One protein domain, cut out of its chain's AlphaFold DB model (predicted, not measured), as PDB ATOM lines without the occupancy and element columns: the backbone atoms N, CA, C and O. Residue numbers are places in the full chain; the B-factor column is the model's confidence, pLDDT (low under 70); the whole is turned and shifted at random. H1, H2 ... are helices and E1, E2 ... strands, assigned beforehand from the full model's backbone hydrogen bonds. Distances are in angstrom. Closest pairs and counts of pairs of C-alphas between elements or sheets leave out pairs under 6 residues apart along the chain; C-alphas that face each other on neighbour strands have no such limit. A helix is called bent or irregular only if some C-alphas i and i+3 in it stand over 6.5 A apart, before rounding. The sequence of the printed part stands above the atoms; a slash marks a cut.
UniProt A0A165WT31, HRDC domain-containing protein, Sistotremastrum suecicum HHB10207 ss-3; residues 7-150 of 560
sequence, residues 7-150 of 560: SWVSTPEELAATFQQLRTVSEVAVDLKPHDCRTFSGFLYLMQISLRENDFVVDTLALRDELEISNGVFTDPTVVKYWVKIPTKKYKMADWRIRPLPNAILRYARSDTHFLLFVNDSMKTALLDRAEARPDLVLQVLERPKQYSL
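What this domain is: This is residues 7 to 150 of the 560 residues of the protein "HRDC domain-containing protein" of Sistotremastrum suecicum HHB10207 ss-3 (UniProt A0A165WT31). What does the model look like? A strongly twisted sheet of five strands lies between H1 on one face, with H2 beside H1, and H3 on the other; after H3 comes H4, which reaches out past the sheet, and H5 folds back from it as a V, with residues 142 to 150 sticking out. What is it made of? The printed part has 144 residues, with five named helices and five named strands in the order E1 H1 E2 E3 E4 H2 E5 H3 H4 H5; the mixed sheet runs E1 E4 E3 E2 E5, and the class is mixed, helices and strands. How large is it? It is compact, with a radius of gyration of the C-alphas of 16.6 A, and spans 50 by 33 by 30 A.

Where its parts are: Where are the strands? E1 is residues 7 to 9, from C-alpha 7 at (14.061, -24.006, 83.876); E2 is 27 to 35, 26.3 A long; E3 is 43 to 50, 21.4 A; E4 is 55 to 58; E5 is 80 to 85. Where are the helices? H1 is residues 12 to 22, H2 67 to 74, H3 103 to 114, H4 116 to 130, 20.6 A long, and H5 135 to 148, 21.5 A, ending with C-alpha 148 at (33.323, -11.081, 110.199). H5 is only just irregular: C-alphas 142 and 145 are 6.6 A apart.

How they stand to each other: How do the strands pair? E1 and E4 are parallel, as are E2 and E5, with N 7 and O 55, and N 30 and O 82, each 2.9 A apart. E2 E3 E4 form a meander, each strand the antiparallel neighbour of the one before, in two hairpins, with N 31 and O 48 3.0 A and N 49 and O 56 2.9 A apart. E1, H1, E2 and E4, H2, E5 are split strand-helix-strand units, each two strands of the sheet that are not neighbours, joined through a helix, with E4 E3 between the strands of the first and E3 E2 between those of the second, and each has a right-handed crossover. Which helices are on the sheet? In three layers, H1 is on one face at a height of 9.0 A, and H3, at 8.2 A, and H4, at 12.5 A, on the opposite face; the closest C-alphas of E3 and H3 are Ser 50 and His 114, 5.3 A. H2 only grazes the sheet, and touches H1 at a shallow tilt of 3 degrees, the same way, closest at C-alphas 19 and 70, 6.8 A. H4, with residues 127 to 128 alone, and H5, with 135 to 138 alone, only just touch, with 3 pairs of C-alphas within 8 A, the closest 127 and 138, 6.5 A; H5 is not on the sheet. How regular are the helix backbones? In H1 and H4 every O i to N i+4 pair is within hydrogen-bond range; in H3 7 of 8 are, in H5 7 of 10, and in H2 1 of 4, beside 5 of 5 O i to N i+3 pairs.

The domain as a whole: How far does it reach? The two C-alphas farthest apart, Arg 99 and Glu 132, are 49.9 A apart. Is it unbroken? The printed part has no cut; the link from E5 to H3, residues 86 to 102, is long. Where is confidence low? The pLDDT is under 70 at residues 36 to 37, 85 to 89 and 137 to 150, against a mean of 83.8 for the printed part.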
ATOM      1  N   SER A   7      15.112 -24.925  84.322       93.94
ATOM      2  CA  SER A   7      14.061 -24.006  83.876       93.94
ATOM      3  C   SER A   7      14.582 -22.573  83.789       93.94
ATOM      4  O   SER A   7      15.172 -22.054  84.740       93.94
ATOM      5  N   TRP A   8      14.366 -21.928  82.643       94.88
ATOM      6  CA  TRP A   8      14.533 -20.484  82.489       94.88
ATOM      7  C   TRP A   8      13.219 -19.804  82.870       94.88
ATOM      8  O   TRP A   8      12.186 -20.153  82.315       94.88
ATOM      9  N   VAL A   9      13.268 -18.872  83.819       96.44
ATOM     10  CA  VAL A   9      12.088 -18.194  84.371       96.44
ATOM     11  C   VAL A   9      12.144 -16.731  83.962       96.44
ATOM     12  O   VAL A   9      13.040 -16.002  84.394       96.44
ATOM     13  N   SER A  10      11.203 -16.307  83.124       95.81
ATOM     14  CA  SER A  10      11.147 -14.941  82.587       95.81
ATOM     15  C   SER A  10       9.757 -14.317  82.580       95.81
ATOM     16  O   SER A  10       9.650 -13.135  82.257       95.81
ATOM     17  N   THR A  11       8.715 -15.061  82.969       97.12
ATOM     18  CA  THR A  11       7.352 -14.531  83.119       97.12
ATOM     19  C   THR A  11       6.887 -14.526  84.583       97.12
ATOM     20  O   THR A  11       7.376 -15.325  85.393       97.12
ATOM     21  N   PRO A  12       5.961 -13.625  84.964       97.25
ATOM     22  CA  PRO A  12       5.408 -13.587  86.318       97.25
ATOM     23  C   PRO A  12       4.738 -14.905  86.729       97.25
ATOM     24  O   PRO A  12       4.840 -15.316  87.886       97.25
ATOM     25  N   GLU A  13       4.100 -15.605  85.791       96.94
ATOM     26  CA  GLU A  13       3.438 -16.890  86.029       96.94
ATOM     27  C   GLU A  13       4.458 -17.997  86.325       96.94
ATOM     28  O   GLU A  13       4.299 -18.753  87.287       96.94
ATOM     29  N   GLU A  14       5.544 -18.063  85.545       96.81
ATOM     30  CA  GLU A  14       6.660 -18.987  85.789       96.81
ATOM     31  C   GLU A  14       7.330 -18.696  87.137       96.81
ATOM     32  O   GLU A  14       7.689 -19.619  87.876       96.81
ATOM     33  N   LEU A  15       7.477 -17.413  87.483       96.56
ATOM     34  CA  LEU A  15       8.032 -16.984  88.762       96.56
ATOM     35  C   LEU A  15       7.138 -17.426  89.924       96.56
ATOM     36  O   LEU A  15       7.634 -18.007  90.890       96.56
ATOM     37  N   ALA A  16       5.828 -17.204  89.822       95.88
ATOM     38  CA  ALA A  16       4.865 -17.628  90.830       95.88
ATOM     39  C   ALA A  16       4.875 -19.149  91.029       95.88
ATOM     40  O   ALA A  16       4.972 -19.611  92.168       95.88
ATOM     41  N   ALA A  17       4.867 -19.925  89.940       95.81
ATOM     42  CA  ALA A  17       4.951 -21.383  89.990       95.81
ATOM     43  C   ALA A  17       6.264 -21.861  90.638       95.81
ATOM     44  O   ALA A  17       6.254 -22.724  91.519       95.81
ATOM     45  N   THR A  18       7.387 -21.240  90.269       94.94
ATOM     46  CA  THR A  18       8.701 -21.532  90.856       94.94
ATOM     47  C   THR A  18       8.684 -21.282  92.363       94.94
ATOM     48  O   THR A  18       9.028 -22.166  93.144       94.94
ATOM     49  N   PHE A  19       8.227 -20.110  92.813       94.56
ATOM     50  CA  PHE A  19       8.203 -19.774  94.240       94.56
ATOM     51  C   PHE A  19       7.162 -20.562  95.040       94.56
ATOM     52  O   PHE A  19       7.359 -20.773  96.236       94.56
ATOM     53  N   GLN A  20       6.101 -21.063  94.404       93.50
ATOM     54  CA  GLN A  20       5.197 -22.027  95.025       93.50
ATOM     55  C   GLN A  20       5.913 -23.355  95.305       93.50
ATOM     56  O   GLN A  20       5.781 -23.885  96.406       93.50
ATOM     57  N   GLN A  21       6.728 -23.845  94.366       93.81
ATOM     58  CA  GLN A  21       7.560 -25.032  94.581       93.81
ATOM     59  C   GLN A  21       8.642 -24.791  95.648       93.81
ATOM     60  O   GLN A  21       8.875 -25.640  96.502       93.81
ATOM     61  N   LEU A  22       9.284 -23.620  95.661       93.31
ATOM     62  CA  LEU A  22      10.318 -23.300  96.657       93.31
ATOM     63  C   LEU A  22       9.789 -23.254  98.101       93.31
ATOM     64  O   LEU A  22      10.568 -23.407  99.037       93.31
ATOM     65  N   ARG A  23       8.481 -23.059  98.306       91.81
ATOM     66  CA  ARG A  23       7.858 -23.099  99.641       91.81
ATOM     67  C   ARG A  23       7.684 -24.512 100.192       91.81
ATOM     68  O   ARG A  23       7.485 -24.663 101.390       91.81
ATOM     69  N   THR A  24       7.728 -25.545  99.349       93.38
ATOM     70  CA  THR A  24       7.527 -26.933  99.799       93.38
ATOM     71  C   THR A  24       8.819 -27.598 100.266       93.38
ATOM     72  O   THR A  24       8.780 -28.719 100.768       93.38
ATOM     73  N   VAL A  25       9.970 -26.949 100.073       93.81
ATOM     74  CA  VAL A  25      11.286 -27.497 100.414       93.81
ATOM     75  C   VAL A  25      11.832 -26.879 101.699       93.81
ATOM     76  O   VAL A  25      11.561 -25.729 102.022       93.81
ATOM     77  N   SER A  26      12.655 -27.637 102.423       92.88
ATOM     78  CA  SER A  26      13.315 -27.173 103.651       92.88
ATOM     79  C   SER A  26      14.624 -26.420 103.396       92.88
ATOM     80  O   SER A  26      15.156 -25.767 104.294       92.88
ATOM     81  N   GLU A  27      15.172 -26.502 102.185       92.12
ATOM     82  CA  GLU A  27      16.439 -25.874 101.834       92.12
ATOM     83  C   GLU A  27      16.527 -25.516 100.351       92.12
ATOM     84  O   GLU A  27      15.996 -26.213  99.486       92.12
ATOM     85  N   VAL A  28      17.243 -24.429 100.069       94.19
ATOM     86  CA  VAL A  28      17.469 -23.913  98.716       94.19
ATOM     87  C   VAL A  28      18.900 -23.399  98.580       94.19
ATOM     88  O   VAL A  28      19.456 -22.809  99.511       94.19
ATOM     89  N   ALA A  29      19.505 -23.600  97.413       93.75
ATOM     90  CA  ALA A  29      20.778 -22.985  97.047       93.75
ATOM     91  C   ALA A  29      20.536 -21.772  96.149       93.75
ATOM     92  O   ALA A  29      19.747 -21.866  95.214       93.75
ATOM     93  N   VAL A  30      21.216 -20.655  96.421       93.25
ATOM     94  CA  VAL A  30      21.010 -19.383  95.715       93.25
ATOM     95  C   VAL A  30      22.347 -18.737  95.349       93.25
ATOM     96  O   VAL A  30      23.262 -18.668  96.174       93.25
ATOM     97  N   ASP A  31      22.451 -18.226  94.121       92.56
ATOM     98  CA  ASP A  31      23.522 -17.321  93.687       92.56
ATOM     99  C   ASP A  31      22.936 -16.155  92.880       92.56
ATOM    100  O   ASP A  31      21.846 -16.237  92.309       92.56
ATOM    101  N   LEU A  32      23.665 -15.040  92.861       90.31
ATOM    102  CA  LEU A  32      23.250 -13.807  92.204       90.31
ATOM    103  C   LEU A  32      24.331 -13.328  91.244       90.31
ATOM    104  O   LEU A  32      25.529 -13.396  91.532       90.31
ATOM    105  N   LYS A  33      23.895 -12.749  90.123       87.06
ATOM    106  CA  LYS A  33      24.752 -11.994  89.202       87.06
ATOM    107  C   LYS A  33      24.414 -10.512  89.288       87.06
ATOM    108  O   LYS A  33      23.630 -10.020  88.474       87.06
ATOM    109  N   PRO A  34      24.954  -9.800  90.293       81.31
ATOM    110  CA  PRO A  34      24.852  -8.358  90.326       81.31
ATOM    111  C   PRO A  34      25.805  -7.739  89.306       81.31
ATOM    112  O   PRO A  34      26.795  -8.341  88.883       81.31
ATOM    113  N   HIS A  35      25.537  -6.487  88.989       71.00
ATOM    114  CA  HIS A  35      26.467  -5.611  88.312       71.00
ATOM    115  C   HIS A  35      26.550  -4.296  89.030       71.00
ATOM    116  O   HIS A  35      25.543  -3.755  89.468       71.00
ATOM    117  N   ASP A  36      27.769  -3.803  89.121       67.75
ATOM    118  CA  ASP A  36      28.138  -2.679  89.952       67.75
ATOM    119  C   ASP A  36      28.973  -1.659  89.185       67.75
ATOM    120  O   ASP A  36      29.419  -0.702  89.799       67.75
ATOM    121  N   CYS A  37      29.225  -1.836  87.877       66.94
ATOM    122  CA  CYS A  37      30.218  -1.010  87.191       66.94
ATOM    123  C   CYS A  37      29.640   0.244  86.518       66.94
ATOM    124  O   CYS A  37      30.337   1.259  86.498       66.94
ATOM    125  N   ARG A  38      28.386   0.230  86.043       78.62
ATOM    126  CA  ARG A  38      27.718   1.383  85.390       78.62
ATOM    127  C   ARG A  38      26.397   1.807  86.040       78.62
ATOM    128  O   ARG A  38      25.494   2.255  85.352       78.62
ATOM    129  N   THR A  39      26.263   1.554  87.339       80.38
ATOM    130  CA  THR A  39      25.033   1.802  88.105       80.38
ATOM    131  C   THR A  39      25.416   2.108  89.549       80.38
ATOM    132  O   THR A  39      26.278   1.403  90.084       80.38
ATOM    133  N   PHE A  40      24.791   3.083  90.203       80.31
ATOM    134  CA  PHE A  40      25.147   3.462  91.575       80.31
ATOM    135  C   PHE A  40      24.735   2.398  92.589       80.31
ATOM    136  O   PHE A  40      25.537   1.954  93.408       80.31
ATOM    137  N   SER A  41      23.474   1.971  92.511       75.75
ATOM    138  CA  SER A  41      22.900   1.012  93.466       75.75
ATOM    139  C   SER A  41      23.211  -0.444  93.112       75.75
ATOM    140  O   SER A  41      22.959  -1.344  93.909       75.75
ATOM    141  N   GLY A  42      23.754  -0.675  91.918       76.06
ATOM    142  CA  GLY A  42      23.832  -2.002  91.338       76.06
ATOM    143  C   GLY A  42      22.501  -2.441  90.727       76.06
ATOM    144  O   GLY A  42      21.423  -2.010  91.141       76.06
ATOM    145  N   PHE A  43      22.572  -3.331  89.746       79.62
ATOM    146  CA  PHE A  43      21.404  -4.032  89.216       79.62
ATOM    147  C   PHE A  43      21.631  -5.534  89.319       79.62
ATOM    148  O   PHE A  43      22.730  -6.029  89.067       79.62
ATOM    149  N   LEU A  44      20.587  -6.263  89.702       85.88
ATOM    150  CA  LEU A  44      20.594  -7.716  89.667       85.88
ATOM    151  C   LEU A  44      20.180  -8.170  88.267       85.88
ATOM    152  O   LEU A  44      19.104  -7.807  87.796       85.88
ATOM    153  N   TYR A  45      21.036  -8.942  87.600       89.50
ATOM    154  CA  TYR A  45      20.795  -9.392  86.226       89.50
ATOM    155  C   TYR A  45      20.272 -10.812  86.112       89.50
ATOM    156  O   TYR A  45      19.659 -11.162  85.104       89.50
ATOM    157  N   LEU A  46      20.597 -11.639  87.098       92.81
ATOM    158  CA  LEU A  46      20.250 -13.043  87.087       92.81
ATOM    159  C   LEU A  46      20.251 -13.577  88.514       92.81
ATOM    160  O   LEU A  46      21.180 -13.297  89.281       92.81
ATOM    161  N   MET A  47      19.266 -14.404  88.832       94.69
ATOM    162  CA  MET A  47      19.220 -15.182  90.067       94.69
ATOM    163  C   MET A  47      19.232 -16.665  89.710       94.69
ATOM    164  O   MET A  47      18.523 -17.103  88.810       94.69
ATOM    165  N   GLN A  48      20.098 -17.426  90.368       94.44
ATOM    166  CA  GLN A  48      20.190 -18.871  90.213       94.44
ATOM    167  C   GLN A  48      19.626 -19.506  91.471       94.44
ATOM    168  O   GLN A  48      19.980 -19.084  92.572       94.44
ATOM    169  N   ILE A  49      18.757 -20.498  91.306       95.56
ATOM    170  CA  ILE A  49      18.169 -21.239  92.416       95.56
ATOM    171  C   ILE A  49      18.276 -22.724  92.099       95.56
ATOM    172  O   ILE A  49      17.862 -23.155  91.029       95.56
ATOM    173  N   SER A  50      18.803 -23.512  93.028       95.06
ATOM    174  CA  SER A  50      18.834 -24.968  92.894       95.06
ATOM    175  C   SER A  50      18.118 -25.633  94.054       95.06
ATOM    176  O   SER A  50      18.341 -25.309  95.226       95.06
ATOM    177  N   LEU A  51      17.272 -26.588  93.688       94.25
ATOM    178  CA  LEU A  51      16.696 -27.594  94.561       94.25
ATOM    179  C   LEU A  51      17.507 -28.887  94.450       94.25
ATOM    180  O   LEU A  51      18.500 -28.968  93.728       94.25
ATOM    181  N   ARG A  52      17.076 -29.926  95.168       90.62
ATOM    182  CA  ARG A  52      17.675 -31.263  95.055       90.62
ATOM    183  C   ARG A  52      17.447 -31.898  93.682       90.62
ATOM    184  O   ARG A  52      18.294 -32.656  93.222       90.62
ATOM    185  N   GLU A  53      16.325 -31.578  93.047       88.31
ATOM    186  CA  GLU A  53      15.868 -32.239  91.820       88.31
ATOM    187  C   GLU A  53      15.954 -31.324  90.592       88.31
ATOM    188  O   GLU A  53      16.301 -31.790  89.509       88.31
ATOM    189  N   ASN A  54      15.704 -30.020  90.769       92.06
ATOM    190  CA  ASN A  54      15.551 -29.059  89.676       92.06
ATOM    191  C   ASN A  54      16.412 -27.808  89.885       92.06
ATOM    192  O   ASN A  54      16.694 -27.408  91.016       92.06
ATOM    193  N   ASP A  55      16.758 -27.155  88.779       94.81
ATOM    194  CA  ASP A  55      17.476 -25.883  88.752       94.81
ATOM    195  C   ASP A  55      16.642 -24.805  88.052       94.81
ATOM    196  O   ASP A  55      16.001 -25.058  87.032       94.81
ATOM    197  N   PHE A  56      16.719 -23.579  88.556       95.88
ATOM    198  CA  PHE A  56      16.047 -22.409  88.012       95.88
ATOM    199  C   PHE A  56      17.061 -21.304  87.749       95.88
ATOM    200  O   PHE A  56      17.917 -20.993  88.582       95.88
ATOM    201  N   VAL A  57      16.935 -20.677  86.587       95.56
ATOM    202  CA  VAL A  57      17.644 -19.446  86.256       95.56
ATOM    203  C   VAL A  57      16.595 -18.383  85.973       95.56
ATOM    204  O   VAL A  57      15.879 -18.458  84.981       95.56
ATOM    205  N   VAL A  58      16.502 -17.416  86.880       96.12
ATOM    206  CA  VAL A  58      15.489 -16.361  86.882       96.12
ATOM    207  C   VAL A  58      16.060 -15.098  86.249       96.12
ATOM    208  O   VAL A  58      17.096 -14.582  86.691       96.12
ATOM    209  N   ASP A  59      15.362 -14.587  85.237       95.31
ATOM    210  CA  ASP A  59      15.655 -13.314  84.595       95.31
ATOM    211  C   ASP A  59      15.132 -12.147  85.434       95.31
ATOM    212  O   ASP A  59      14.002 -11.682  85.294       95.31
ATOM    213  N   THR A  60      15.985 -11.634  86.312       93.94
ATOM    214  CA  THR A  60      15.636 -10.529  87.212       93.94
ATOM    215  C   THR A  60      15.592  -9.172  86.514       93.94
ATOM    216  O   THR A  60      15.213  -8.189  87.147       93.94
ATOM    217  N   LEU A  61      16.014  -9.087  85.244       90.62
ATOM    218  CA  LEU A  61      15.800  -7.889  84.432       90.62
ATOM    219  C   LEU A  61      14.360  -7.832  83.930       90.62
ATOM    220  O   LEU A  61      13.756  -6.766  83.988       90.62
ATOM    221  N   ALA A  62      13.836  -8.965  83.462       92.00
ATOM    222  CA  ALA A  62      12.456  -9.076  82.999       92.00
ATOM    223  C   ALA A  62      11.453  -9.014  84.159       92.00
ATOM    224  O   ALA A  62      10.388  -8.434  84.001       92.00
ATOM    225  N   LEU A  63      11.818  -9.578  85.316       94.75
ATOM    226  CA  LEU A  63      10.912  -9.798  86.450       94.75
ATOM    227  C   LEU A  63      11.148  -8.854  87.634       94.75
ATOM    228  O   LEU A  63      10.874  -9.205  88.783       94.75
ATOM    229  N   ARG A  64      11.760  -7.690  87.398       90.81
ATOM    230  CA  ARG A  64      12.259  -6.820  88.471       90.81
ATOM    231  C   ARG A  64      11.166  -6.407  89.459       90.81
ATOM    232  O   ARG A  64      11.438  -6.387  90.662       90.81
ATOM    233  N   ASP A  65       9.984  -6.072  88.958       90.94
ATOM    234  CA  ASP A  65       8.886  -5.531  89.761       90.94
ATOM    235  C   ASP A  65       8.093  -6.654  90.460       90.94
ATOM    236  O   ASP A  65       7.425  -6.430  91.466       90.94
ATOM    237  N   GLU A  66       8.255  -7.893  90.000       93.81
ATOM    238  CA  GLU A  66       7.566  -9.093  90.471       93.81
ATOM    239  C   GLU A  66       8.365  -9.867  91.531       93.81
ATOM    240  O   GLU A  66       7.832 -10.753  92.206       93.81
ATOM    241  N   LEU A  67       9.645  -9.528  91.735       91.69
ATOM    242  CA  LEU A  67      10.529 -10.214  92.685       91.69
ATOM    243  C   LEU A  67      10.093 -10.093  94.153       91.69
ATOM    244  O   LEU A  67      10.637 -10.814  94.993       91.69
ATOM    245  N   GLU A  68       9.120  -9.246  94.497       90.94
ATOM    246  CA  GLU A  68       8.588  -9.138  95.864       90.94
ATOM    247  C   GLU A  68       8.063 -10.484  96.397       90.94
ATOM    248  O   GLU A  68       8.230 -10.785  97.583       90.94
ATOM    249  N   ILE A  69       7.540 -11.351  95.518       91.56
ATOM    250  CA  ILE A  69       7.078 -12.703  95.876       91.56
ATOM    251  C   ILE A  69       8.169 -13.551  96.544       91.56
ATOM    252  O   ILE A  69       7.875 -14.439  97.355       91.56
ATOM    253  N   SER A  70       9.438 -13.243  96.255       89.75
ATOM    254  CA  SER A  70      10.586 -13.973  96.780       89.75
ATOM    255  C   SER A  70      10.753 -13.860  98.292       89.75
ATOM    256  O   SER A  70      11.288 -14.779  98.923       89.75
ATOM    257  N   ASN A  71      10.203 -12.801  98.896       88.06
ATOM    258  CA  ASN A  71      10.184 -12.636 100.345       88.06
ATOM    259  C   ASN A  71       9.526 -13.834 101.034       88.06
ATOM    260  O   ASN A  71      10.039 -14.293 102.049       88.06
ATOM    261  N   GLY A  72       8.485 -14.426 100.436       86.50
ATOM    262  CA  GLY A  72       7.790 -15.580 101.012       86.50
ATOM    263  C   GLY A  72       8.687 -16.794 101.288       86.50
ATOM    264  O   GLY A  72       8.350 -17.590 102.149       86.50
ATOM    265  N   VAL A  73       9.827 -16.925 100.600       91.00
ATOM    266  CA  VAL A  73      10.821 -17.992 100.835       91.00
ATOM    267  C   VAL A  73      12.055 -17.442 101.555       91.00
ATOM    268  O   VAL A  73      12.586 -18.045 102.494       91.00
ATOM    269  N   PHE A  74      12.539 -16.267 101.151       88.94
ATOM    270  CA  PHE A  74      13.775 -15.716 101.702       88.94
ATOM    271  C   PHE A  74      13.636 -15.217 103.142       88.94
ATOM    272  O   PHE A  74      14.617 -15.294 103.890       88.94
ATOM    273  N   THR A  75      12.439 -14.820 103.579       85.69
ATOM    274  CA  THR A  75      12.176 -14.453 104.980       85.69
ATOM    275  C   THR A  75      11.651 -15.605 105.828       85.69
ATOM    276  O   THR A  75      11.557 -15.448 107.041       85.69
ATOM    277  N   ASP A  76      11.324 -16.752 105.229       84.88
ATOM    278  CA  ASP A  76      10.846 -17.916 105.972       84.88
ATOM    279  C   ASP A  76      12.002 -18.545 106.778       84.88
ATOM    280  O   ASP A  76      12.986 -18.994 106.181       84.88
ATOM    281  N   PRO A  77      11.951 -18.572 108.124       86.06
ATOM    282  CA  PRO A  77      13.021 -19.149 108.934       86.06
ATOM    283  C   PRO A  77      13.128 -20.675 108.806       86.06
ATOM    284  O   PRO A  77      14.190 -21.217 109.127       86.06
ATOM    285  N   THR A  78      12.068 -21.352 108.349       87.38
ATOM    286  CA  THR A  78      12.010 -22.814 108.184       87.38
ATOM    287  C   THR A  78      12.756 -23.289 106.941       87.38
ATOM    288  O   THR A  78      13.274 -24.404 106.927       87.38
ATOM    289  N   VAL A  79      12.889 -22.417 105.937       87.62
ATOM    290  CA  VAL A  79      13.674 -22.680 104.731       87.62
ATOM    291  C   VAL A  79      15.105 -22.193 104.941       87.62
ATOM    292  O   VAL A  79      15.355 -21.001 105.164       87.62
ATOM    293  N   VAL A  80      16.073 -23.100 104.831       87.69
ATOM    294  CA  VAL A  80      17.501 -22.774 104.912       87.69
ATOM    295  C   VAL A  80      18.009 -22.309 103.550       87.69
ATOM    296  O   VAL A  80      17.861 -23.001 102.546       87.69
ATOM    297  N   LYS A  81      18.641 -21.131 103.513       90.25
ATOM    298  CA  LYS A  81      19.204 -20.557 102.283       90.25
ATOM    299  C   LYS A  81      20.721 -20.716 102.267       90.25
ATOM    300  O   LYS A  81      21.412 -20.136 103.113       90.25
ATOM    301  N   TYR A  82      21.233 -21.452 101.286       87.88
ATOM    302  CA  TYR A  82      22.662 -21.648 101.066       87.88
ATOM    303  C   TYR A  82      23.202 -20.702 100.004       87.88
ATOM    304  O   TYR A  82      22.692 -20.652  98.888       87.88
ATOM    305  N   TRP A  83      24.284 -20.007 100.349       82.88
ATOM    306  CA  TRP A  83      24.979 -19.068  99.475       82.88
ATOM    307  C   TRP A  83      26.447 -19.460  99.360       82.88
ATOM    308  O   TRP A  83      27.063 -19.853 100.356       82.88
ATOM    309  N   VAL A  84      27.037 -19.292  98.176       74.38
ATOM    310  CA  VAL A  84      28.472 -19.524  97.975       74.38
ATOM    311  C   VAL A  84      29.163 -18.296  97.415       74.38
ATOM    312  O   VAL A  84      28.731 -17.693  96.436       74.38
ATOM    313  N   LYS A  85      30.302 -17.946  98.013       67.88
ATOM    314  CA  LYS A  85      31.208 -16.948  97.452       67.88
ATOM    315  C   LYS A  85      32.461 -17.646  96.945       67.88
ATOM    316  O   LYS A  85      33.335 -17.997  97.734       67.88
ATOM    317  N   ILE A  86      32.541 -17.816  95.625       64.00
ATOM    318  CA  ILE A  86      33.729 -18.347  94.943       64.00
ATOM    319  C   ILE A  86      34.516 -17.163  94.351       64.00
ATOM    320  O   ILE A  86      33.965 -16.408  93.542       64.00
ATOM    321  N   PRO A  87      35.778 -16.939  94.760       46.38
ATOM    322  CA  PRO A  87      36.562 -15.774  94.349       46.38
ATOM    323  C   PRO A  87      36.990 -15.826  92.874       46.38
ATOM    324  O   PRO A  87      37.063 -14.771  92.228       46.38
ATOM    325  N   THR A  88      37.218 -17.028  92.343       51.88
ATOM    326  CA  THR A  88      37.752 -17.318  91.007       51.88
ATOM    327  C   THR A  88      36.663 -17.934  90.119       51.88
ATOM    328  O   THR A  88      36.275 -19.086  90.260       51.88
ATOM    329  N   LYS A  89      36.118 -17.129  89.201       69.12
ATOM    330  CA  LYS A  89      34.977 -17.490  88.347       69.12
ATOM    331  C   LYS A  89      35.283 -17.100  86.889       69.12
ATOM    332  O   LYS A  89      35.582 -15.936  86.627       69.12
ATOM    333  N   LYS A  90      35.232 -18.047  85.934       70.06
ATOM    334  CA  LYS A  90      35.583 -17.832  84.502       70.06
ATOM    335  C   LYS A  90      34.739 -16.728  83.855       70.06
ATOM    336  O   LYS A  90      35.281 -15.868  83.170       70.06
ATOM    337  N   TYR A  91      33.437 -16.707  84.138       70.06
ATOM    338  CA  TYR A  91      32.499 -15.701  83.624       70.06
ATOM    339  C   TYR A  91      32.163 -14.612  84.653       70.06
ATOM    340  O   TYR A  91      31.120 -13.968  84.570       70.06
ATOM    341  N   LYS A  92      33.052 -14.359  85.627       71.25
ATOM    342  CA  LYS A  92      32.842 -13.311  86.643       71.25
ATOM    343  C   LYS A  92      32.630 -11.925  86.030       71.25
ATOM    344  O   LYS A  92      31.837 -11.155  86.547       71.25
ATOM    345  N   MET A  93      33.333 -11.645  84.931       70.81
ATOM    346  CA  MET A  93      33.292 -10.370  84.205       70.81
ATOM    347  C   MET A  93      32.473 -10.444  82.906       70.81
ATOM    348  O   MET A  93      32.621  -9.580  82.045       70.81
ATOM    349  N   ALA A  94      31.672 -11.498  82.711       80.00
ATOM    350  CA  ALA A  94      30.825 -11.603  81.526       80.00
ATOM    351  C   ALA A  94      29.724 -10.531  81.535       80.00
ATOM    352  O   ALA A  94      29.297 -10.070  82.596       80.00
ATOM    353  N   ASP A  95      29.248 -10.155  80.348       81.50
ATOM    354  CA  ASP A  95      28.078  -9.291  80.234       81.50
ATOM    355  C   ASP A  95      26.794 -10.117  80.389       81.50
ATOM    356  O   ASP A  95      26.294 -10.733  79.448       81.50
ATOM    357  N   TRP A  96      26.265 -10.136  81.609       87.12
ATOM    358  CA  TRP A  96      25.054 -10.873  81.975       87.12
ATOM    359  C   TRP A  96      23.752 -10.214  81.497       87.12
ATOM    360  O   TRP A  96      22.675 -10.749  81.758       87.12
ATOM    361  N   ARG A  97      23.828  -9.078  80.789       84.06
ATOM    362  CA  ARG A  97      22.666  -8.400  80.187       84.06
ATOM    363  C   ARG A  97      22.245  -9.009  78.851       84.06
ATOM    364  O   ARG A  97      21.150  -8.731  78.380       84.06
ATOM    365  N   ILE A  98      23.108  -9.811  78.225       86.19
ATOM    366  CA  ILE A  98      22.848 -10.393  76.903       86.19
ATOM    367  C   ILE A  98      21.606 -11.294  76.960       86.19
ATOM    368  O   ILE A  98      21.486 -12.139  77.854       86.19
ATOM    369  N   ARG A  99      20.695 -11.120  75.992       89.38
ATOM    370  CA  ARG A  99      19.500 -11.950  75.783       89.38
ATOM    371  C   ARG A  99      19.344 -12.309  74.292       89.38
ATOM    372  O   ARG A  99      19.559 -11.424  73.463       89.38
ATOM    373  N   PRO A 100      18.974 -13.561  73.948       89.75
ATOM    374  CA  PRO A 100      18.885 -14.723  74.843       89.75
ATOM    375  C   PRO A 100      20.261 -15.083  75.426       89.75
ATOM    376  O   PRO A 100      21.298 -14.799  74.823       89.75
ATOM    377  N   LEU A 101      20.285 -15.662  76.628       89.50
ATOM    378  CA  LEU A 101      21.544 -16.008  77.284       89.50
ATOM    379  C   LEU A 101      22.195 -17.198  76.548       89.50
ATOM    380  O   LEU A 101      21.547 -18.236  76.402       89.50
ATOM    381  N   PRO A 102      23.460 -17.103  76.091       91.56
ATOM    382  CA  PRO A 102      24.119 -18.221  75.420       91.56
ATOM    383  C   PRO A 102      24.157 -19.473  76.306       91.56
ATOM    384  O   PRO A 102      24.491 -19.378  77.488       91.56
ATOM    385  N   ASN A 103      23.909 -20.655  75.728       88.88
ATOM    386  CA  ASN A 103      23.844 -21.927  76.469       88.88
ATOM    387  C   ASN A 103      25.073 -22.190  77.358       88.88
ATOM    388  O   ASN A 103      24.940 -22.707  78.463       88.88
ATOM    389  N   ALA A 104      26.271 -21.791  76.918       87.69
ATOM    390  CA  ALA A 104      27.489 -21.915  77.719       87.69
ATOM    391  C   ALA A 104      27.440 -21.076  79.012       87.69
ATOM    392  O   ALA A 104      27.840 -21.547  80.077       87.69
ATOM    393  N   ILE A 105      26.914 -19.849  78.935       88.31
ATOM    394  CA  ILE A 105      26.761 -18.950  80.086       88.31
ATOM    395  C   ILE A 105      25.604 -19.422  80.974       88.31
ATOM    396  O   ILE A 105      25.723 -19.386  82.196       88.31
ATOM    397  N   LEU A 106      24.524 -19.933  80.378       89.25
ATOM    398  CA  LEU A 106      23.394 -20.511  81.104       89.25
ATOM    399  C   LEU A 106      23.812 -21.738  81.936       89.25
ATOM    400  O   LEU A 106      23.531 -21.804  83.132       89.25
ATOM    401  N   ARG A 107      24.556 -22.680  81.341       86.56
ATOM    402  CA  ARG A 107      25.112 -23.846  82.053       86.56
ATOM    403  C   ARG A 107      26.090 -23.435  83.147       86.56
ATOM    404  O   ARG A 107      26.112 -24.044  84.215       86.56
ATOM    405  N   TYR A 108      26.880 -22.395  82.893       87.56
ATOM    406  CA  TYR A 108      27.775 -21.850  83.900       87.56
ATOM    407  C   TYR A 108      27.006 -21.243  85.083       87.56
ATOM    408  O   TYR A 108      27.318 -21.570  86.225       87.56
ATOM    409  N   ALA A 109      25.971 -20.438  84.827       89.88
ATOM    410  CA  ALA A 109      25.094 -19.915  85.874       89.88
ATOM    411  C   ALA A 109      24.498 -21.056  86.708       89.88
ATOM    412  O   ALA A 109      24.671 -21.071  87.921       89.88
ATOM    413  N   ARG A 110      23.908 -22.069  86.063       90.19
ATOM    414  CA  ARG A 110      23.394 -23.271  86.744       90.19
ATOM    415  C   ARG A 110      24.434 -23.907  87.675       90.19
ATOM    416  O   ARG A 110      24.112 -24.292  88.796       90.19
ATOM    417  N   SER A 111      25.684 -24.030  87.224       87.62
ATOM    418  CA  SER A 111      26.737 -24.712  87.990       87.62
ATOM    419  C   SER A 111      27.091 -24.035  89.319       87.62
ATOM    420  O   SER A 111      27.599 -24.712  90.212       87.62
ATOM    421  N   ASP A 112      26.793 -22.740  89.472       87.69
ATOM    422  CA  ASP A 112      27.084 -21.999  90.700       87.69
ATOM    423  C   ASP A 112      26.201 -22.425  91.886       87.69
ATOM    424  O   ASP A 112      26.640 -22.321  93.032       87.69
ATOM    425  N   THR A 113      24.998 -22.950  91.630       91.50
ATOM    426  CA  THR A 113      24.065 -23.403  92.676       91.50
ATOM    427  C   THR A 113      23.823 -24.906  92.666       91.50
ATOM    428  O   THR A 113      23.618 -25.481  93.736       91.50
ATOM    429  N   HIS A 114      23.918 -25.568  91.509       91.38
ATOM    430  CA  HIS A 114      23.511 -26.968  91.344       91.38
ATOM    431  C   HIS A 114      24.163 -27.930  92.349       91.38
ATOM    432  O   HIS A 114      23.514 -28.803  92.919       91.38
ATOM    433  N   PHE A 115      25.461 -27.767  92.608       88.00
ATOM    434  CA  PHE A 115      26.196 -28.650  93.519       88.00
ATOM    435  C   PHE A 115      26.181 -28.177  94.973       88.00
ATOM    436  O   PHE A 115      26.700 -28.873  95.844       88.00
ATOM    437  N   LEU A 116      25.633 -26.994  95.256       89.31
ATOM    438  CA  LEU A 116      25.845 -26.325  96.533       89.31
ATOM    439  C   LEU A 116      25.199 -27.075  97.701       89.31
ATOM    440  O   LEU A 116      25.803 -27.178  98.768       89.31
ATOM    441  N   LEU A 117      24.023 -27.668  97.485       89.69
ATOM    442  CA  LEU A 117      23.358 -28.496  98.494       89.69
ATOM    443  C   LEU A 117      24.176 -29.758  98.820       89.69
ATOM    444  O   LEU A 117      24.392 -30.075  99.987       89.69
ATOM    445  N   PHE A 118      24.731 -30.421  97.802       88.50
ATOM    446  CA  PHE A 118      25.609 -31.582  97.987       88.50
ATOM    447  C   PHE A 118      26.926 -31.221  98.695       88.50
ATOM    448  O   PHE A 118      27.402 -31.947  99.574       88.50
ATOM    449  N   VAL A 119      27.523 -30.083  98.328       86.62
ATOM    450  CA  VAL A 119      28.725 -29.560  98.992       86.62
ATOM    451  C   VAL A 119      28.430 -29.272 100.461       86.62
ATOM    452  O   VAL A 119      29.229 -29.633 101.321       86.62
ATOM    453  N   ASN A 120      27.275 -28.680 100.759       85.25
ATOM    454  CA  ASN A 120      26.839 -28.426 102.123       85.25
ATOM    455  C   ASN A 120      26.690 -29.721 102.938       85.25
ATOM    456  O   ASN A 120      27.204 -29.778 104.053       85.25
ATOM    457  N   ASP A 121      26.078 -30.771 102.389       86.94
ATOM    458  CA  ASP A 121      25.984 -32.064 103.085       86.94
ATOM    459  C   ASP A 121      27.372 -32.626 103.394       86.94
ATOM    460  O   ASP A 121      27.674 -32.980 104.532       86.94
ATOM    461  N   SER A 122      28.253 -32.607 102.392       87.75
ATOM    462  CA  SER A 122      29.635 -33.073 102.525       87.75
ATOM    463  C   SER A 122      30.396 -32.296 103.607       87.75
ATOM    464  O   SER A 122      31.151 -32.880 104.386       87.75
ATOM    465  N   MET A 123      30.184 -30.979 103.685       83.12
ATOM    466  CA  MET A 123      30.781 -30.122 104.709       83.12
ATOM    467  C   MET A 123      30.206 -30.398 106.098       83.12
ATOM    468  O   MET A 123      30.979 -30.499 107.047       83.12
ATOM    469  N   LYS A 124      28.884 -30.554 106.233       82.00
ATOM    470  CA  LYS A 124      28.239 -30.894 107.511       82.00
ATOM    471  C   LYS A 124      28.763 -32.220 108.050       82.00
ATOM    472  O   LYS A 124      29.185 -32.269 109.203       82.00
ATOM    473  N   THR A 125      28.803 -33.260 107.218       85.00
ATOM    474  CA  THR A 125      29.349 -34.568 107.604       85.00
ATOM    475  C   THR A 125      30.807 -34.446 108.039       85.00
ATOM    476  O   THR A 125      31.157 -34.889 109.127       85.00
ATOM    477  N   ALA A 126      31.647 -33.755 107.262       81.50
ATOM    478  CA  ALA A 126      33.057 -33.584 107.609       81.50
ATOM    479  C   ALA A 126      33.275 -32.768 108.898       81.50
ATOM    480  O   ALA A 126      34.216 -33.033 109.650       81.50
ATOM    481  N   LEU A 127      32.428 -31.768 109.162       79.81
ATOM    482  CA  LEU A 127      32.474 -30.983 110.395       79.81
ATOM    483  C   LEU A 127      32.043 -31.812 111.601       79.81
ATOM    484  O   LEU A 127      32.712 -31.744 112.625       79.81
ATOM    485  N   LEU A 128      30.985 -32.615 111.477       80.50
ATOM    486  CA  LEU A 128      30.536 -33.520 112.537       80.50
ATOM    487  C   LEU A 128      31.593 -34.579 112.852       80.50
ATOM    488  O   LEU A 128      31.913 -34.787 114.021       80.50
ATOM    489  N   ASP A 129      32.201 -35.173 111.826       80.62
ATOM    490  CA  ASP A 129      33.291 -36.138 111.989       80.62
ATOM    491  C   ASP A 129      34.477 -35.520 112.739       80.62
ATOM    492  O   ASP A 129      35.076 -36.150 113.611       80.62
ATOM    493  N   ARG A 130      34.811 -34.261 112.425       79.81
ATOM    494  CA  ARG A 130      35.933 -33.543 113.042       79.81
ATOM    495  C   ARG A 130      35.614 -32.986 114.425       79.81
ATOM    496  O   ARG A 130      36.519 -32.847 115.242       79.81
ATOM    497  N   ALA A 131      34.354 -32.659 114.679       77.88
ATOM    498  CA  ALA A 131      33.868 -32.267 115.991       77.88
ATOM    499  C   ALA A 131      33.702 -33.474 116.929       77.88
ATOM    500  O   ALA A 131      33.333 -33.277 118.083       77.88
ATOM    501  N   GLU A 132      33.971 -34.699 116.454       80.94
ATOM    502  CA  GLU A 132      33.718 -35.948 117.182       80.94
ATOM    503  C   GLU A 132      32.243 -36.054 117.602       80.94
ATOM    504  O   GLU A 132      31.920 -36.399 118.734       80.94
ATOM    505  N   ALA A 133      31.341 -35.705 116.679       70.56
ATOM    506  CA  ALA A 133      29.896 -35.642 116.890       70.56
ATOM    507  C   ALA A 133      29.446 -34.664 117.997       70.56
ATOM    508  O   ALA A 133      28.377 -34.843 118.574       70.56
ATOM    509  N   ARG A 134      30.223 -33.603 118.263       72.25
ATOM    510  CA  ARG A 134      29.817 -32.473 119.114       72.25
ATOM    511  C   ARG A 134      29.131 -31.367 118.299       72.25
ATOM    512  O   ARG A 134      29.816 -30.579 117.639       72.25
ATOM    513  N   PRO A 135      27.786 -31.299 118.288       71.19
ATOM    514  CA  PRO A 135      27.049 -30.357 117.446       71.19
ATOM    515  C   PRO A 135      27.211 -28.895 117.891       71.19
ATOM    516  O   PRO A 135      27.108 -27.992 117.064       71.19
ATOM    517  N   ASP A 136      27.528 -28.645 119.163       74.62
ATOM    518  CA  ASP A 136      27.781 -27.318 119.734       74.62
ATOM    519  C   ASP A 136      28.958 -26.600 119.054       74.62
ATOM    520  O   ASP A 136      28.884 -25.405 118.761       74.62
ATOM    521  N   LEU A 137      30.016 -27.335 118.706       67.38
ATOM    522  CA  LEU A 137      31.169 -26.780 117.995       67.38
ATOM    523  C   LEU A 137      30.848 -26.433 116.538       67.38
ATOM    524  O   LEU A 137      31.383 -25.463 115.998       67.38
ATOM    525  N   VAL A 138      29.963 -27.204 115.904       67.75
ATOM    526  CA  VAL A 138      29.503 -26.934 114.536       67.75
ATOM    527  C   VAL A 138      28.669 -25.653 114.509       67.75
ATOM    528  O   VAL A 138      28.887 -24.805 113.643       67.75
ATOM    529  N   LEU A 139      27.784 -25.462 115.494       69.62
ATOM    530  CA  LEU A 139      26.989 -24.239 115.636       69.62
ATOM    531  C   LEU A 139      27.874 -22.995 115.814       69.62
ATOM    532  O   LEU A 139      27.677 -22.005 115.112       69.62
ATOM    533  N   GLN A 140      28.926 -23.067 116.636       68.62
ATOM    534  CA  GLN A 140      29.868 -21.950 116.800       68.62
ATOM    535  C   GLN A 140      30.585 -21.568 115.495       68.62
ATOM    536  O   GLN A 140      30.807 -20.385 115.220       68.62
ATOM    537  N   VAL A 141      30.965 -22.550 114.669       67.94
ATOM    538  CA  VAL A 141      31.595 -22.288 113.364       67.94
ATOM    539  C   VAL A 141      30.609 -21.636 112.394       67.94
ATOM    540  O   VAL A 141      31.018 -20.761 111.633       67.94
ATOM    541  N   LEU A 142      29.327 -22.004 112.443       65.69
ATOM    542  CA  LEU A 142      28.276 -21.395 111.619       65.69
ATOM    543  C   LEU A 142      27.918 -19.963 112.060       65.69
ATOM    544  O   LEU A 142      27.484 -19.160 111.235       65.69
ATOM    545  N   GLU A 143      28.145 -19.602 113.326       65.62
ATOM    546  CA  GLU A 143      27.882 -18.251 113.846       65.62
ATOM    547  C   GLU A 143      29.014 -17.245 113.579       65.62
ATOM    548  O   GLU A 143      28.752 -16.071 113.305       65.62
ATOM    549  N   ARG A 144      30.281 -17.679 113.596       62.47
ATOM    550  CA  ARG A 144      31.458 -16.800 113.410       62.47
ATOM    551  C   ARG A 144      31.464 -15.960 112.118       62.47
ATOM    552  O   ARG A 144      31.876 -14.799 112.184       62.47
ATOM    553  N   PRO A 145      31.016 -16.459 110.948       56.47
ATOM    554  CA  PRO A 145      30.940 -15.663 109.724       56.47
ATOM    555  C   PRO A 145      30.049 -14.420 109.853       56.47
ATOM    556  O   PRO A 145      30.362 -13.390 109.251       56.47
ATOM    557  N   LYS A 146      28.998 -14.469 110.692       54.81
ATOM    558  CA  LYS A 146      28.128 -13.310 110.957       54.81
ATOM    559  C   LYS A 146      28.934 -12.141 111.535       54.81
ATOM    560  O   LYS A 146      28.762 -11.003 111.109       54.81
ATOM    561  N   GLN A 147      29.899 -12.421 112.412       51.88
ATOM    562  CA  GLN A 147      30.739 -11.404 113.057       51.88
ATOM    563  C   GLN A 147      31.792 -10.794 112.114       51.88
ATOM    564  O   GLN A 147      32.115  -9.612 112.226       51.88
ATOM    565  N   TYR A 148      32.324 -11.570 111.162       45.72
ATOM    566  CA  TYR A 148      33.323 -11.081 110.199       45.72
ATOM    567  C   TYR A 148      32.754 -10.051 109.216       45.72
ATOM    568  O   TYR A 148      33.468  -9.130 108.816       45.72
ATOM    569  N   SER A 149      31.470 -10.165 108.869       38.91
ATOM    570  CA  SER A 149      30.786  -9.237 107.957       38.91
ATOM    571  C   SER A 149      30.670  -7.797 108.492       38.91
ATOM    572  O   SER A 149      30.466  -6.866 107.716       38.91
ATOM    573  N   LEU A 150      30.875  -7.590 109.799       42.34
ATOM    574  CA  LEU A 150      30.723  -6.297 110.475       42.34
ATOM    575  C   LEU A 150      32.025  -5.475 110.570       42.34
ATOM    576  O   LEU A 150      32.000  -4.330 111.028       42.34
TER     577      LEU A 150